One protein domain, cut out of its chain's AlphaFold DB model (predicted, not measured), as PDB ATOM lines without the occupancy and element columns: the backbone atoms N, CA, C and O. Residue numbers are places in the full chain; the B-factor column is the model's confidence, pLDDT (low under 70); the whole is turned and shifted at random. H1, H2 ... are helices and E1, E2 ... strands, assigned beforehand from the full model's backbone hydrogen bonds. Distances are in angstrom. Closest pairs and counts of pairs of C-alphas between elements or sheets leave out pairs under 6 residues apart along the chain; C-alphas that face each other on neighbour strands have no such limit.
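Overview. This is residues 4 to 18 and 26 to 111 of the 123 residues of an uncharacterized protein of Rhizobium sp. G21 (UniProt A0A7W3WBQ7). What is the shape? A long two-stranded hairpin, E3 and E4, makes the length of a rod; near its base the shorter hairpin E1 and E2 completes a curled, twisted four-stranded sheet, which two short helices graze. What is it built of? The 101 printed residues hold, in order, H1 H2 E1 E2 E3 E4; the antiparallel sheet runs E2 E1 E3 E4, and the class is mostly strand. How spread out is it? It is only just loose, close to extended, with a radius of gyration of the C-alphas of 18.8 A and spans of 64 by 31 by 22 A.

Along the chain. Where are the helices? H1, residues 4 to 7, begins at C-alpha 4 (138.627, 119.706, 146.117) and measures 5.1 A; H2, residues 9 to 17, measures 12.7 A. Where are the strands? E1 is residues 26 to 34, 25.2 A; E2 is 40 to 47, 19.4 A, and bends by 68 degrees at residue 43. E3 is 71 to 90, 55.1 A; E4 is 93 to 110, 52.2 A, ending at C-alpha 110 (158.281, 121.201, 155.704).

Arrangement. How do the strands pair? E1 and E3 are antiparallel at 144 degrees, with N 28 and O 77 2.9 A apart. In the hairpin E1 and E2, N 46 and O 29 are 2.8 A apart; in the hairpin E3 and E4, N 82 and O 101 are 2.8 A apart. Where are the helices? Both only graze the sheet; the closest C-alphas of H2 and E1, Met 10 and Leu 27, are 7.8 A apart. H2 has every O i to N i+4 pair within hydrogen-bond range; H1 is too short for one.

Size, cuts and confidence. How long is it? The two farthest C-alphas, Ser 36 and Gly 92, are 64.5 A apart. Is anything missing or long? Residues 19 to 25 are not printed, with 15.9 A from C-alpha 18 to C-alpha 26; E2 to E3 is a long link. Where is confidence low? Residues 89 to 94, which stand free, have pLDDT under 70.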
ATOM      1  N   SER A   4     139.490 120.745 145.541       91.44
ATOM      2  CA  SER A   4     138.627 119.706 146.117       91.44
ATOM      3  C   SER A   4     139.335 118.931 147.229       91.44
ATOM      4  O   SER A   4     138.785 118.793 148.312       91.44
ATOM      5  N   SER A   5     140.583 118.502 147.011       90.88
ATOM      6  CA  SER A   5     141.360 117.805 148.047       90.88
ATOM      7  C   SER A   5     141.688 118.698 149.246       90.88
ATOM      8  O   SER A   5     141.874 118.199 150.349       90.88
ATOM      9  N   LEU A   6     141.795 120.014 149.041       93.00
ATOM     10  CA  LEU A   6     141.958 120.972 150.132       93.00
ATOM     11  C   LEU A   6     140.662 121.184 150.915       93.00
ATOM     12  O   LEU A   6     140.722 121.314 152.134       93.00
ATOM     13  N   ALA A   7     139.505 121.162 150.253       93.44
ATOM     14  CA  ALA A   7     138.209 121.263 150.918       93.44
ATOM     15  C   ALA A   7     137.985 120.119 151.921       93.44
ATOM     16  O   ALA A   7     137.465 120.362 153.012       93.44
ATOM     17  N   ASP A   8     138.478 118.917 151.613       94.12
ATOM     18  CA  ASP A   8     138.436 117.762 152.519       94.12
ATOM     19  C   ASP A   8     139.216 118.007 153.834       94.12
ATOM     20  O   ASP A   8     138.937 117.381 154.856       94.12
ATOM     21  N   MET A   9     140.151 118.972 153.884       92.44
ATOM     22  CA  MET A   9     140.860 119.330 155.127       92.44
ATOM     23  C   MET A   9     139.923 119.893 156.203       92.44
ATOM     24  O   MET A   9     140.242 119.819 157.392       92.44
ATOM     25  N   MET A  10     138.745 120.402 155.826       94.00
ATOM     26  CA  MET A  10     137.733 120.810 156.801       94.00
ATOM     27  C   MET A  10     137.194 119.627 157.611       94.00
ATOM     28  O   MET A  10     136.786 119.823 158.755       94.00
ATOM     29  N   ASP A  11     137.244 118.400 157.088       94.19
ATOM     30  CA  ASP A  11     136.890 117.213 157.871       94.19
ATOM     31  C   ASP A  11     137.923 116.937 158.966       94.19
ATOM     32  O   ASP A  11     137.552 116.619 160.096       94.19
ATOM     33  N   ALA A  12     139.212 117.153 158.684       92.50
ATOM     34  CA  ALA A  12     140.260 117.070 159.699       92.50
ATOM     35  C   ALA A  12     140.098 118.154 160.779       92.50
ATOM     36  O   ALA A  12     140.273 117.872 161.967       92.50
ATOM     37  N   VAL A  13     139.713 119.378 160.395       93.12
ATOM     38  CA  VAL A  13     139.378 120.454 161.346       93.12
ATOM     39  C   VAL A  13     138.213 120.041 162.248       93.12
ATOM     40  O   VAL A  13     138.336 120.117 163.470       93.12
ATOM     41  N   ARG A  14     137.110 119.541 161.672       93.88
ATOM     42  CA  ARG A  14     135.940 119.062 162.431       93.88
ATOM     43  C   ARG A  14     136.309 117.937 163.393       93.88
ATOM     44  O   ARG A  14     135.899 117.964 164.548       93.88
ATOM     45  N   ALA A  15     137.112 116.976 162.940       94.62
ATOM     46  CA  ALA A  15     137.567 115.870 163.775       94.62
ATOM     47  C   ALA A  15     138.485 116.331 164.922       94.62
ATOM     48  O   ALA A  15     138.436 115.759 166.006       94.62
ATOM     49  N   THR A  16     139.300 117.367 164.697       91.56
ATOM     50  CA  THR A  16     140.218 117.915 165.711       91.56
ATOM     51  C   THR A  16     139.483 118.703 166.793       91.56
ATOM     52  O   THR A  16     139.892 118.671 167.949       91.56
ATOM     53  N   LEU A  17     138.423 119.423 166.419       90.38
ATOM     54  CA  LEU A  17     137.639 120.237 167.349       90.38
ATOM     55  C   LEU A  17     136.564 119.440 168.087       90.38
ATOM     56  O   LEU A  17     136.064 119.916 169.099       90.38
ATOM     57  N   ALA A  18     136.232 118.231 167.632       92.75
ATOM     58  CA  ALA A  18     135.256 117.390 168.307       92.75
ATOM     59  C   ALA A  18     135.609 117.190 169.802       92.75
ATOM     60  O   ALA A  18     136.765 116.917 170.135       92.75
ATOM     61  N   GLY A  26     137.697 129.545 160.294       96.38
ATOM     62  CA  GLY A  26     138.426 129.885 159.080       96.38
ATOM     63  C   GLY A  26     139.672 129.018 158.947       96.38
ATOM     64  O   GLY A  26     140.394 128.817 159.923       96.38
ATOM     65  N   LEU A  27     139.935 128.526 157.742       96.81
ATOM     66  CA  LEU A  27     141.112 127.765 157.357       96.81
ATOM     67  C   LEU A  27     141.664 128.322 156.042       96.81
ATOM     68  O   LEU A  27     141.014 128.276 155.001       96.81
ATOM     69  N   LYS A  28     142.910 128.783 156.069       97.38
ATOM     70  CA  LYS A  28     143.667 129.117 154.861       97.38
ATOM     71  C   LYS A  28     144.879 128.213 154.765       97.38
ATOM     72  O   LYS A  28     145.556 127.968 155.761       97.38
ATOM     73  N   ILE A  29     145.162 127.732 153.564       96.62
ATOM     74  CA  ILE A  29     146.322 126.893 153.277       96.62
ATOM     75  C   ILE A  29     147.076 127.514 152.109       96.62
ATOM     76  O   ILE A  29     146.489 127.820 151.075       96.62
ATOM     77  N   SER A  30     148.380 127.702 152.270       97.06
ATOM     78  CA  SER A  30     149.250 128.233 151.222       97.06
ATOM     79  C   SER A  30     150.463 127.342 151.019       97.06
ATOM     80  O   SER A  30     151.085 126.892 151.981       97.06
ATOM     81  N   GLY A  31     150.819 127.120 149.757       96.44
ATOM     82  CA  GLY A  31     152.123 126.595 149.385       96.44
ATOM     83  C   GLY A  31     153.112 127.741 149.284       96.44
ATOM     84  O   GLY A  31     152.840 128.730 148.603       96.44
ATOM     85  N   VAL A  32     154.250 127.621 149.953       96.75
ATOM     86  CA  VAL A  32     155.265 128.668 150.046       96.75
ATOM     87  C   VAL A  32     156.596 128.102 149.572       96.75
ATOM     88  O   VAL A  32     157.117 127.152 150.150       96.75
ATOM     89  N   SER A  33     157.156 128.690 148.521       95.94
ATOM     90  CA  SER A  33     158.496 128.363 148.033       95.94
ATOM     91  C   SER A  33     159.532 129.243 148.723       95.94
ATOM     92  O   SER A  33     159.333 130.457 148.810       95.94
ATOM     93  N   VAL A  34     160.646 128.656 149.150       95.69
ATOM     94  CA  VAL A  34     161.814 129.362 149.679       95.69
ATOM     95  C   VAL A  34     162.932 129.282 148.647       95.69
ATOM     96  O   VAL A  34     163.393 128.191 148.310       95.69
ATOM     97  N   ASP A  35     163.358 130.429 148.123       93.94
ATOM     98  CA  ASP A  35     164.413 130.478 147.108       93.94
ATOM     99  C   ASP A  35     165.814 130.177 147.686       93.94
ATOM    100  O   ASP A  35     165.995 129.939 148.884       93.94
ATOM    101  N   SER A  36     166.838 130.173 146.830       94.50
ATOM    102  CA  SER A  36     168.224 129.905 147.238       94.50
ATOM    103  C   SER A  36     168.824 130.980 148.154       94.50
ATOM    104  O   SER A  36     169.861 130.743 148.768       94.50
ATOM    105  N   ALA A  37     168.210 132.164 148.225       94.06
ATOM    106  CA  ALA A  37     168.597 133.249 149.120       94.06
ATOM    107  C   ALA A  37     167.798 133.232 150.438       94.06
ATOM    108  O   ALA A  37     168.049 134.066 151.305       94.06
ATOM    109  N   GLY A  38     166.874 132.279 150.612       93.69
ATOM    110  CA  GLY A  38     166.037 132.164 151.804       93.69
ATOM    111  C   GLY A  38     164.765 133.016 151.762       93.69
ATOM    112  O   GLY A  38     164.096 133.134 152.786       93.69
ATOM    113  N   ASN A  39     164.392 133.603 150.619       95.62
ATOM    114  CA  ASN A  39     163.167 134.401 150.525       95.62
ATOM    115  C   ASN A  39     161.950 133.487 150.348       95.62
ATOM    116  O   ASN A  39     161.868 132.731 149.377       95.62
ATOM    117  N   ALA A  40     160.985 133.591 151.260       96.75
ATOM    118  CA  ALA A  40     159.743 132.830 151.224       96.75
ATOM    119  C   ALA A  40     158.652 133.586 150.447       96.75
ATOM    120  O   ALA A  40     158.350 134.746 150.736       96.75
ATOM    121  N   ARG A  41     158.044 132.931 149.453       97.31
ATOM    122  CA  ARG A  41     156.994 133.508 148.598       97.31
ATOM    123  C   ARG A  41     155.839 132.543 148.382       97.31
ATOM    124  O   ARG A  41     156.046 131.336 148.273       97.31
ATOM    125  N   VAL A  42     154.628 133.078 148.262       97.31
ATOM    126  CA  VAL A  42     153.427 132.287 147.959       97.31
ATOM    127  C   VAL A  42     153.528 131.693 146.556       97.31
ATOM    128  O   VAL A  42     153.627 132.421 145.569       97.31
ATOM    129  N   LEU A  43     153.451 130.371 146.451       95.81
ATOM    130  CA  LEU A  43     153.357 129.654 145.181       95.81
ATOM    131  C   LEU A  43     151.895 129.465 144.749       95.81
ATOM    132  O   LEU A  43     151.576 129.603 143.567       95.81
ATOM    133  N   TRP A  44     151.023 129.167 145.714       96.50
ATOM    134  CA  TRP A  44     149.571 129.040 145.571       96.50
ATOM    135  C   TRP A  44     148.900 129.244 146.933       96.50
ATOM    136  O   TRP A  44     149.544 129.080 147.974       96.50
ATOM    137  N   SER A  45     147.611 129.584 146.942       96.88
ATOM    138  CA  SER A  45     146.850 129.736 148.183       96.88
ATOM    139  C   SER A  45     145.396 129.321 148.020       96.88
ATOM    140  O   SER A  45     144.840 129.323 146.925       96.88
ATOM    141  N   TRP A  46     144.786 128.933 149.130       97.12
ATOM    142  CA  TRP A  46     143.404 128.491 149.191       97.12
ATOM    143  C   TRP A  46     142.787 128.849 150.548       97.12
ATOM    144  O   TRP A  46     143.482 128.823 151.567       97.12
ATOM    145  N   SER A  47     141.494 129.166 150.577       96.69
ATOM    146  CA  SER A  47     140.684 129.285 151.795       96.69
ATOM    147  C   SER A  47     139.520 128.299 151.784       96.69
ATOM    148  O   SER A  47     139.104 127.844 150.718       96.69
ATOM    149  N   GLN A  48     138.930 128.031 152.954       93.94
ATOM    150  CA  GLN A  48     137.763 127.149 153.074       93.94
ATOM    151  C   GLN A  48     136.550 127.588 152.239       93.94
ATOM    152  O   GLN A  48     135.685 126.767 151.947       93.94
ATOM    153  N   ASP A  49     136.518 128.854 151.819       92.69
ATOM    154  CA  ASP A  49     135.472 129.425 150.966       92.69
ATOM    155  C   ASP A  49     135.710 129.148 149.463       92.69
ATOM    156  O   ASP A  49     134.864 129.448 148.627       92.69
ATOM    157  N   GLY A  50     136.842 128.525 149.106       90.56
ATOM    158  CA  GLY A  50     137.197 128.157 147.731       90.56
ATOM    159  C   GLY A  50     138.008 129.208 146.967       90.56
ATOM    160  O   GLY A  50     138.335 128.993 145.791       90.56
ATOM    161  N   ASP A  51     138.373 130.305 147.626       92.69
ATOM    162  CA  ASP A  51     139.123 131.425 147.053       92.69
ATOM    163  C   ASP A  51     140.639 131.279 147.246       92.69
ATOM    164  O   ASP A  51     141.106 130.430 148.004       92.69
ATOM    165  N   ALA A  52     141.418 132.121 146.560       94.94
ATOM    166  CA  ALA A  52     142.864 132.252 146.745       94.94
ATOM    167  C   ALA A  52     143.165 133.523 147.574       94.94
ATOM    168  O   ALA A  52     143.198 134.623 147.018       94.94
ATOM    169  N   PRO A  53     143.351 133.422 148.906       95.25
ATOM    170  CA  PRO A  53     143.460 134.589 149.787       95.25
ATOM    171  C   PRO A  53     144.761 135.387 149.624       95.25
ATOM    172  O   PRO A  53     144.835 136.521 150.096       95.25
ATOM    173  N   TYR A  54     145.786 134.811 148.992       96.56
ATOM    174  CA  TYR A  54     147.091 135.438 148.802       96.56
ATOM    175  C   TYR A  54     147.511 135.434 147.333       96.56
ATOM    176  O   TYR A  54     147.396 134.426 146.632       96.56
ATOM    177  N   VAL A  55     148.065 136.565 146.891       95.38
ATOM    178  CA  VAL A  55     148.569 136.749 145.526       95.38
ATOM    179  C   VAL A  55     149.833 135.918 145.323       95.38
ATOM    180  O   VAL A  55     150.773 135.976 146.115       95.38
ATOM    181  N   LYS A  56     149.897 135.173 144.219       95.81
ATOM    182  CA  LYS A  56     151.093 134.414 143.848       95.81
ATOM    183  C   LYS A  56     152.325 135.325 143.746       95.81
ATOM    184  O   LYS A  56     152.294 136.364 143.091       95.81
ATOM    185  N   GLY A  57     153.422 134.908 144.370       96.00
ATOM    186  CA  GLY A  57     154.696 135.625 144.418       96.00
ATOM    187  C   GLY A  57     154.817 136.653 145.544       96.00
ATOM    188  O   GLY A  57     155.912 137.202 145.716       96.00
ATOM    189  N   SER A  58     153.751 136.902 146.318       97.25
ATOM    190  CA  SER A  58     153.823 137.770 147.495       97.25
ATOM    191  C   SER A  58     154.749 137.176 148.554       97.25
ATOM    192  O   SER A  58     154.834 135.956 148.703       97.25
ATOM    193  N   GLU A  59     155.435 138.046 149.284       96.69
ATOM    194  CA  GLU A  59     156.331 137.651 150.368       96.69
ATOM    195  C   GLU A  59     155.556 137.037 151.542       96.69
ATOM    196  O   GLU A  59     154.414 137.413 151.818       96.69
ATOM    197  N   VAL A  60     156.180 136.063 152.203       96.38
ATOM    198  CA  VAL A  60     155.664 135.402 153.402       96.38
ATOM    199  C   VAL A  60     156.680 135.561 154.523       96.38
ATOM    200  O   VAL A  60     157.820 135.122 154.388       96.38
ATOM    201  N   ASP A  61     156.245 136.126 155.645       94.00
ATOM    202  CA  ASP A  61     157.064 136.240 156.853       94.00
ATOM    203  C   ASP A  61     157.078 134.913 157.630       94.00
ATOM    204  O   ASP A  61     156.425 134.742 158.658       94.00
ATOM    205  N   ALA A  62     157.763 133.915 157.068       91.88
ATOM    206  CA  ALA A  62     157.984 132.639 157.735       91.88
ATOM    207  C   ALA A  62     159.151 132.751 158.739       91.88
ATOM    208  O   ALA A  62     160.154 133.404 158.425       91.88
ATOM    209  N   PRO A  63     159.088 132.050 159.890       92.44
ATOM    210  CA  PRO A  63     160.188 131.996 160.852       92.44
ATOM    211  C   PRO A  63     161.530 131.625 160.206       92.44
ATOM    212  O   PRO A  63     161.588 130.720 159.371       92.44
ATOM    213  N   ASP A  64     162.614 132.281 160.626       92.25
ATOM    214  CA  ASP A  64     163.954 132.118 160.034       92.25
ATOM    215  C   ASP A  64     164.429 130.659 159.997       92.25
ATOM    216  O   ASP A  64     164.897 130.188 158.960       92.25
ATOM    217  N   ASP A  65     164.192 129.900 161.068       91.12
ATOM    218  CA  ASP A  65     164.552 128.476 161.163       91.12
ATOM    219  C   ASP A  65     163.839 127.593 160.113       91.12
ATOM    220  O   ASP A  65     164.247 126.464 159.797       91.12
ATOM    221  N   LEU A  66     162.741 128.093 159.542       90.50
ATOM    222  CA  LEU A  66     161.952 127.400 158.533       90.50
ATOM    223  C   LEU A  66     162.327 127.790 157.101       90.50
ATOM    224  O   LEU A  66     162.085 126.988 156.199       90.50
ATOM    225  N   LYS A  67     163.004 128.925 156.893       90.94
ATOM    226  CA  LYS A  67     163.461 129.426 155.584       90.94
ATOM    227  C   LYS A  67     164.753 128.744 155.114       90.94
ATOM    228  O   LYS A  67     165.719 129.389 154.718       90.94
ATOM    229  N   THR A  68     164.779 127.410 155.144       91.88
ATOM    230  CA  THR A  68     165.887 126.647 154.553       91.88
ATOM    231  C   THR A  68     165.947 126.943 153.048       91.88
ATOM    232  O   THR A  68     164.917 126.802 152.387       91.88
ATOM    233  N   PRO A  69     167.103 127.347 152.493       93.31
ATOM    234  CA  PRO A  69     167.212 127.658 151.072       93.31
ATOM    235  C   PRO A  69     166.770 126.505 150.177       93.31
ATOM    236  O   PRO A  69     167.033 125.342 150.491       93.31
ATOM    237  N   SER A  70     166.139 126.844 149.054       92.06
ATOM    238  CA  SER A  70     165.646 125.874 148.067       92.06
ATOM    239  C   SER A  70     164.726 124.816 148.688       92.06
ATOM    240  O   SER A  70     164.905 123.618 148.473       92.06
ATOM    241  N   SER A  71     163.763 125.253 149.503       93.75
ATOM    242  CA  SER A  71     162.800 124.369 150.164       93.75
ATOM    243  C   SER A  71     161.359 124.826 149.955       93.75
ATOM    244  O   SER A  71     161.094 125.904 149.422       93.75
ATOM    245  N   PHE A  72     160.418 123.994 150.389       95.31
ATOM    246  CA  PHE A  72     158.993 124.260 150.282       95.31
ATOM    247  C   PHE A  72     158.293 124.050 151.626       95.31
ATOM    248  O   PHE A  72     158.550 123.080 152.351       95.31
ATOM    249  N   LEU A  73     157.391 124.977 151.945       95.81
ATOM    250  CA  LEU A  73     156.596 124.994 153.162       95.81
ATOM    251  C   LEU A  73     155.109 124.962 152.815       95.81
ATOM    252  O   LEU A  73     154.650 125.637 151.897       95.81
ATOM    253  N   ILE A  74     154.340 124.235 153.615       95.56
ATOM    254  CA  ILE A  74     152.893 124.417 153.706       95.56
ATOM    255  C   ILE A  74     152.612 125.310 154.903       95.56
ATOM    256  O   ILE A  74     152.978 124.960 156.025       95.56
ATOM    257  N   ARG A  75     151.942 126.436 154.665       96.88
ATOM    258  CA  ARG A  75     151.419 127.317 155.708       96.88
ATOM    259  C   ARG A  75     149.934 127.045 155.905       96.88
ATOM    260  O   ARG A  75     149.178 127.120 154.942       96.88
ATOM    261  N   ALA A  76     149.529 126.744 157.132       96.19
ATOM    262  CA  ALA A  76     148.134 126.583 157.523       96.19
ATOM    263  C   ALA A  76     147.775 127.634 158.576       96.19
ATOM    264  O   ALA A  76     148.368 127.674 159.650       96.19
ATOM    265  N   GLU A  77     146.793 128.469 158.270       97.00
ATOM    266  CA  GLU A  77     146.277 129.506 159.158       97.00
ATOM    267  C   GLU A  77     144.855 129.127 159.566       97.00
ATOM    268  O   GLU A  77     144.006 128.880 158.710       97.00
ATOM    269  N   VAL A  78     144.598 129.079 160.869       95.75
ATOM    270  CA  VAL A  78     143.305 128.705 161.443       95.75
ATOM    271  C   VAL A  78     142.808 129.834 162.335       95.75
ATOM    272  O   VAL A  78     143.549 130.324 163.190       95.75
ATOM    273  N   SER A  79     141.546 130.221 162.166       96.44
ATOM    274  CA  SER A  79     140.834 131.124 163.071       96.44
ATOM    275  C   SER A  79     139.606 130.426 163.634       96.44
ATOM    276  O   SER A  79     138.796 129.941 162.854       96.44
ATOM    277  N   ALA A  80     139.434 130.390 164.952       93.62
ATOM    278  CA  ALA A  80     138.288 129.742 165.586       93.62
ATOM    279  C   ALA A  80     137.634 130.674 166.618       93.62
ATOM    280  O   ALA A  80     138.344 131.194 167.487       93.62
ATOM    281  N   PRO A  81     136.311 130.905 166.551       92.75
ATOM    282  CA  PRO A  81     135.601 131.611 167.609       92.75
ATOM    283  C   PRO A  81     135.564 130.751 168.877       92.75
ATOM    284  O   PRO A  81     135.371 129.538 168.821       92.75
ATOM    285  N   HIS A  82     135.762 131.378 170.031       89.94
ATOM    286  CA  HIS A  82     135.738 130.717 171.325       89.94
ATOM    287  C   HIS A  82     135.046 131.600 172.362       89.94
ATOM    288  O   HIS A  82     135.402 132.767 172.540       89.94
ATOM    289  N   GLU A  83     134.072 131.030 173.065       88.62
ATOM    290  CA  GLU A  83     133.355 131.718 174.133       88.62
ATOM    291  C   GLU A  83     134.056 131.495 175.469       88.62
ATOM    292  O   GLU A  83     134.177 130.371 175.956       88.62
ATOM    293  N   ILE A  84     134.484 132.589 176.093       88.00
ATOM    294  CA  ILE A  84     135.047 132.574 177.436       88.00
ATOM    295  C   ILE A  84     133.993 133.065 178.410       88.00
ATOM    296  O   ILE A  84     133.415 134.145 178.272       88.00
ATOM    297  N   LEU A  85     133.799 132.275 179.457       87.12
ATOM    298  CA  LEU A  85     132.976 132.649 180.584       87.12
ATOM    299  C   LEU A  85     133.828 133.348 181.640       87.12
ATOM    300  O   LEU A  85     134.666 132.725 182.294       87.12
ATOM    301  N   LEU A  86     133.604 134.646 181.805       83.44
ATOM    302  CA  LEU A  86     134.289 135.445 182.806       83.44
ATOM    303  C   LEU A  86     133.458 135.485 184.084       83.44
ATOM    304  O   LEU A  86     132.266 135.805 184.068       83.44
ATOM    305  N   TYR A  87     134.119 135.187 185.196       81.19
ATOM    306  CA  TYR A  87     133.565 135.332 186.533       81.19
ATOM    307  C   TYR A  87     134.327 136.437 187.245       81.19
ATOM    308  O   TYR A  87     135.529 136.310 187.484       81.19
ATOM    309  N   MET A  88     133.633 137.518 187.587       74.56
ATOM    310  CA  MET A  88     134.202 138.583 188.403       74.56
ATOM    311  C   MET A  88     133.394 138.724 189.686       74.56
ATOM    312  O   MET A  88     132.169 138.840 189.666       74.56
ATOM    313  N   THR A  89     134.099 138.722 190.815       64.31
ATOM    314  CA  THR A  89     133.537 139.106 192.105       64.31
ATOM    315  C   THR A  89     134.030 140.512 192.427       64.31
ATOM    316  O   THR A  89     135.215 140.742 192.651       64.31
ATOM    317  N   SER A  90     133.123 141.486 192.436       63.91
ATOM    318  CA  SER A  90     133.421 142.830 192.935       63.91
ATOM    319  C   SER A  90     132.411 143.209 194.005       63.91
ATOM    320  O   SER A  90     131.206 143.158 193.754       63.91
ATOM    321  N   ALA A  91     132.927 143.538 195.195       56.66
ATOM    322  CA  ALA A  91     132.248 144.137 196.353       56.66
ATOM    323  C   ALA A  91     130.709 143.982 196.380       56.66
ATOM    324  O   ALA A  91     129.975 144.959 196.270       56.66
ATOM    325  N   GLY A  92     130.224 142.743 196.533       62.53
ATOM    326  CA  GLY A  92     128.801 142.440 196.744       62.53
ATOM    327  C   GLY A  92     127.992 142.046 195.501       62.53
ATOM    328  O   GLY A  92     126.806 141.762 195.636       62.53
ATOM    329  N   SER A  93     128.608 141.972 194.319       62.62
ATOM    330  CA  SER A  93     127.963 141.504 193.082       62.62
ATOM    331  C   SER A  93     128.726 140.336 192.449       62.62
ATOM    332  O   SER A  93     129.959 140.288 192.473       62.62
ATOM    333  N   PHE A  94     127.969 139.374 191.918       68.06
ATOM    334  CA  PHE A  94     128.470 138.270 191.103       68.06
ATOM    335  C   PHE A  94     128.065 138.554 189.658       68.06
ATOM    336  O   PHE A  94     126.897 138.390 189.306       68.06
ATOM    337  N   ASP A  95     129.011 139.032 188.853       70.75
ATOM    338  CA  ASP A  95     128.789 139.265 187.428       70.75
ATOM    339  C   ASP A  95     129.303 138.061 186.630       70.75
ATOM    340  O   ASP A  95     130.443 137.607 186.802       70.75
ATOM    341  N   ARG A  96     128.432 137.528 185.772       74.00
ATOM    342  CA  ARG A  96     128.715 136.416 184.869       74.00
ATOM    343  C   ARG A  96     128.491 136.921 183.455       74.00
ATOM    344  O   ARG A  96     127.352 137.038 183.008       74.00
ATOM    345  N   SER A  97     129.584 137.188 182.747       79.69
ATOM    346  CA  SER A  97     129.536 137.632 181.356       79.69
ATOM    347  C   SER A  97     130.215 136.616 180.447       79.69
ATOM    348  O   SER A  97     131.260 136.054 180.779       79.69
ATOM    349  N   THR A  98     129.592 136.361 179.299       82.81
ATOM    350  CA  THR A  98     130.177 135.539 178.234       82.81
ATOM    351  C   THR A  98     130.786 136.484 177.205       82.81
ATOM    352  O   THR A  98     130.152 137.474 176.825       82.81
ATOM    353  N   ARG A  99     132.036 136.238 176.814       85.19
ATOM    354  CA  ARG A  99     132.765 137.038 175.829       85.19
ATOM    355  C   ARG A  99     133.274 136.127 174.723       85.19
ATOM    356  O   ARG A  99     133.984 135.165 175.007       85.19
ATOM    357  N   SER A 100     133.000 136.515 173.485       87.00
ATOM    358  CA  SER A 100     133.572 135.864 172.314       87.00
ATOM    359  C   SER A 100     134.971 136.403 172.043       87.00
ATOM    360  O   SER A 100     135.175 137.622 172.015       87.00
ATOM    361  N   ILE A 101     135.931 135.509 171.828       91.75
ATOM    362  CA  ILE A 101     137.251 135.836 171.289       91.75
ATOM    363  C   ILE A 101     137.527 134.972 170.060       91.75
ATOM    364  O   ILE A 101     137.089 133.828 169.984       91.75
ATOM    365  N   THR A 102     138.278 135.490 169.091       94.00
ATOM    366  CA  THR A 102     138.755 134.682 167.961       94.00
ATOM    367  C   THR A 102     140.191 134.261 168.223       94.00
ATOM    368  O   THR A 102     141.085 135.094 168.361       94.00
ATOM    369  N   LEU A 103     140.409 132.954 168.321       93.62
ATOM    370  CA  LEU A 103     141.736 132.371 168.436       93.62
ATOM    371  C   LEU A 103     142.340 132.245 167.042       93.62
ATOM    372  O   LEU A 103     141.696 131.709 166.146       93.62
ATOM    373  N   HIS A 104     143.582 132.691 166.880       95.94
ATOM    374  CA  HIS A 104     144.336 132.545 165.639       95.94
ATOM    375  C   HIS A 104     145.552 131.654 165.873       95.94
ATOM    376  O   HIS A 104     146.279 131.821 166.856       95.94
ATOM    377  N   ARG A 105     145.784 130.711 164.963       94.62
ATOM    378  CA  ARG A 105     147.016 129.926 164.906       94.62
ATOM    379  C   ARG A 105     147.536 129.865 163.485       94.62
ATOM    380  O   ARG A 105     146.771 129.696 162.544       94.62
ATOM    381  N   GLU A 106     148.849 129.934 163.369       95.94
ATOM    382  CA  GLU A 106     149.577 129.729 162.128       95.94
ATOM    383  C   GLU A 106     150.555 128.570 162.325       95.94
ATOM    384  O   GLU A 106     151.231 128.469 163.351       95.94
ATOM    385  N   PHE A 107     150.597 127.671 161.349       95.06
ATOM    386  CA  PHE A 107     151.454 126.497 161.337       95.06
ATOM    387  C   PHE A 107     152.235 126.439 160.034       95.06
ATOM    388  O   PHE A 107     151.708 126.759 158.970       95.06
ATOM    389  N   TYR A 108     153.460 125.935 160.118       95.44
ATOM    390  CA  TYR A 108     154.312 125.685 158.965       95.44
ATOM    391  C   TYR A 108     154.787 124.236 158.979       95.44
ATOM    392  O   TYR A 108     155.276 123.738 159.994       95.44
ATOM    393  N   PHE A 109     154.687 123.569 157.834       93.00
ATOM    394  CA  PHE A 109     155.133 122.195 157.651       93.00
ATOM    395  C   PHE A 109     156.128 122.119 156.497       93.00
ATOM    396  O   PHE A 109     155.835 122.563 155.390       93.00
ATOM    397  N   LYS A 110     157.300 121.525 156.748       89.56
ATOM    398  CA  LYS A 110     158.281 121.201 155.704       89.56
ATOM    399  C   LYS A 110     157.908 119.890 155.019       89.56
ATOM    400  O   LYS A 110     157.576 118.904 155.684       89.56
ATOM    401  N   GLN A 111     158.011 119.867 153.696       84.56
ATOM    402  CA  GLN A 111     157.892 118.637 152.920       84.56
ATOM    403  C   GLN A 111     159.055 117.688 153.252       84.56
ATOM    404  O   GLN A 111     160.199 118.112 153.389       84.56
TER     405      GLN A 111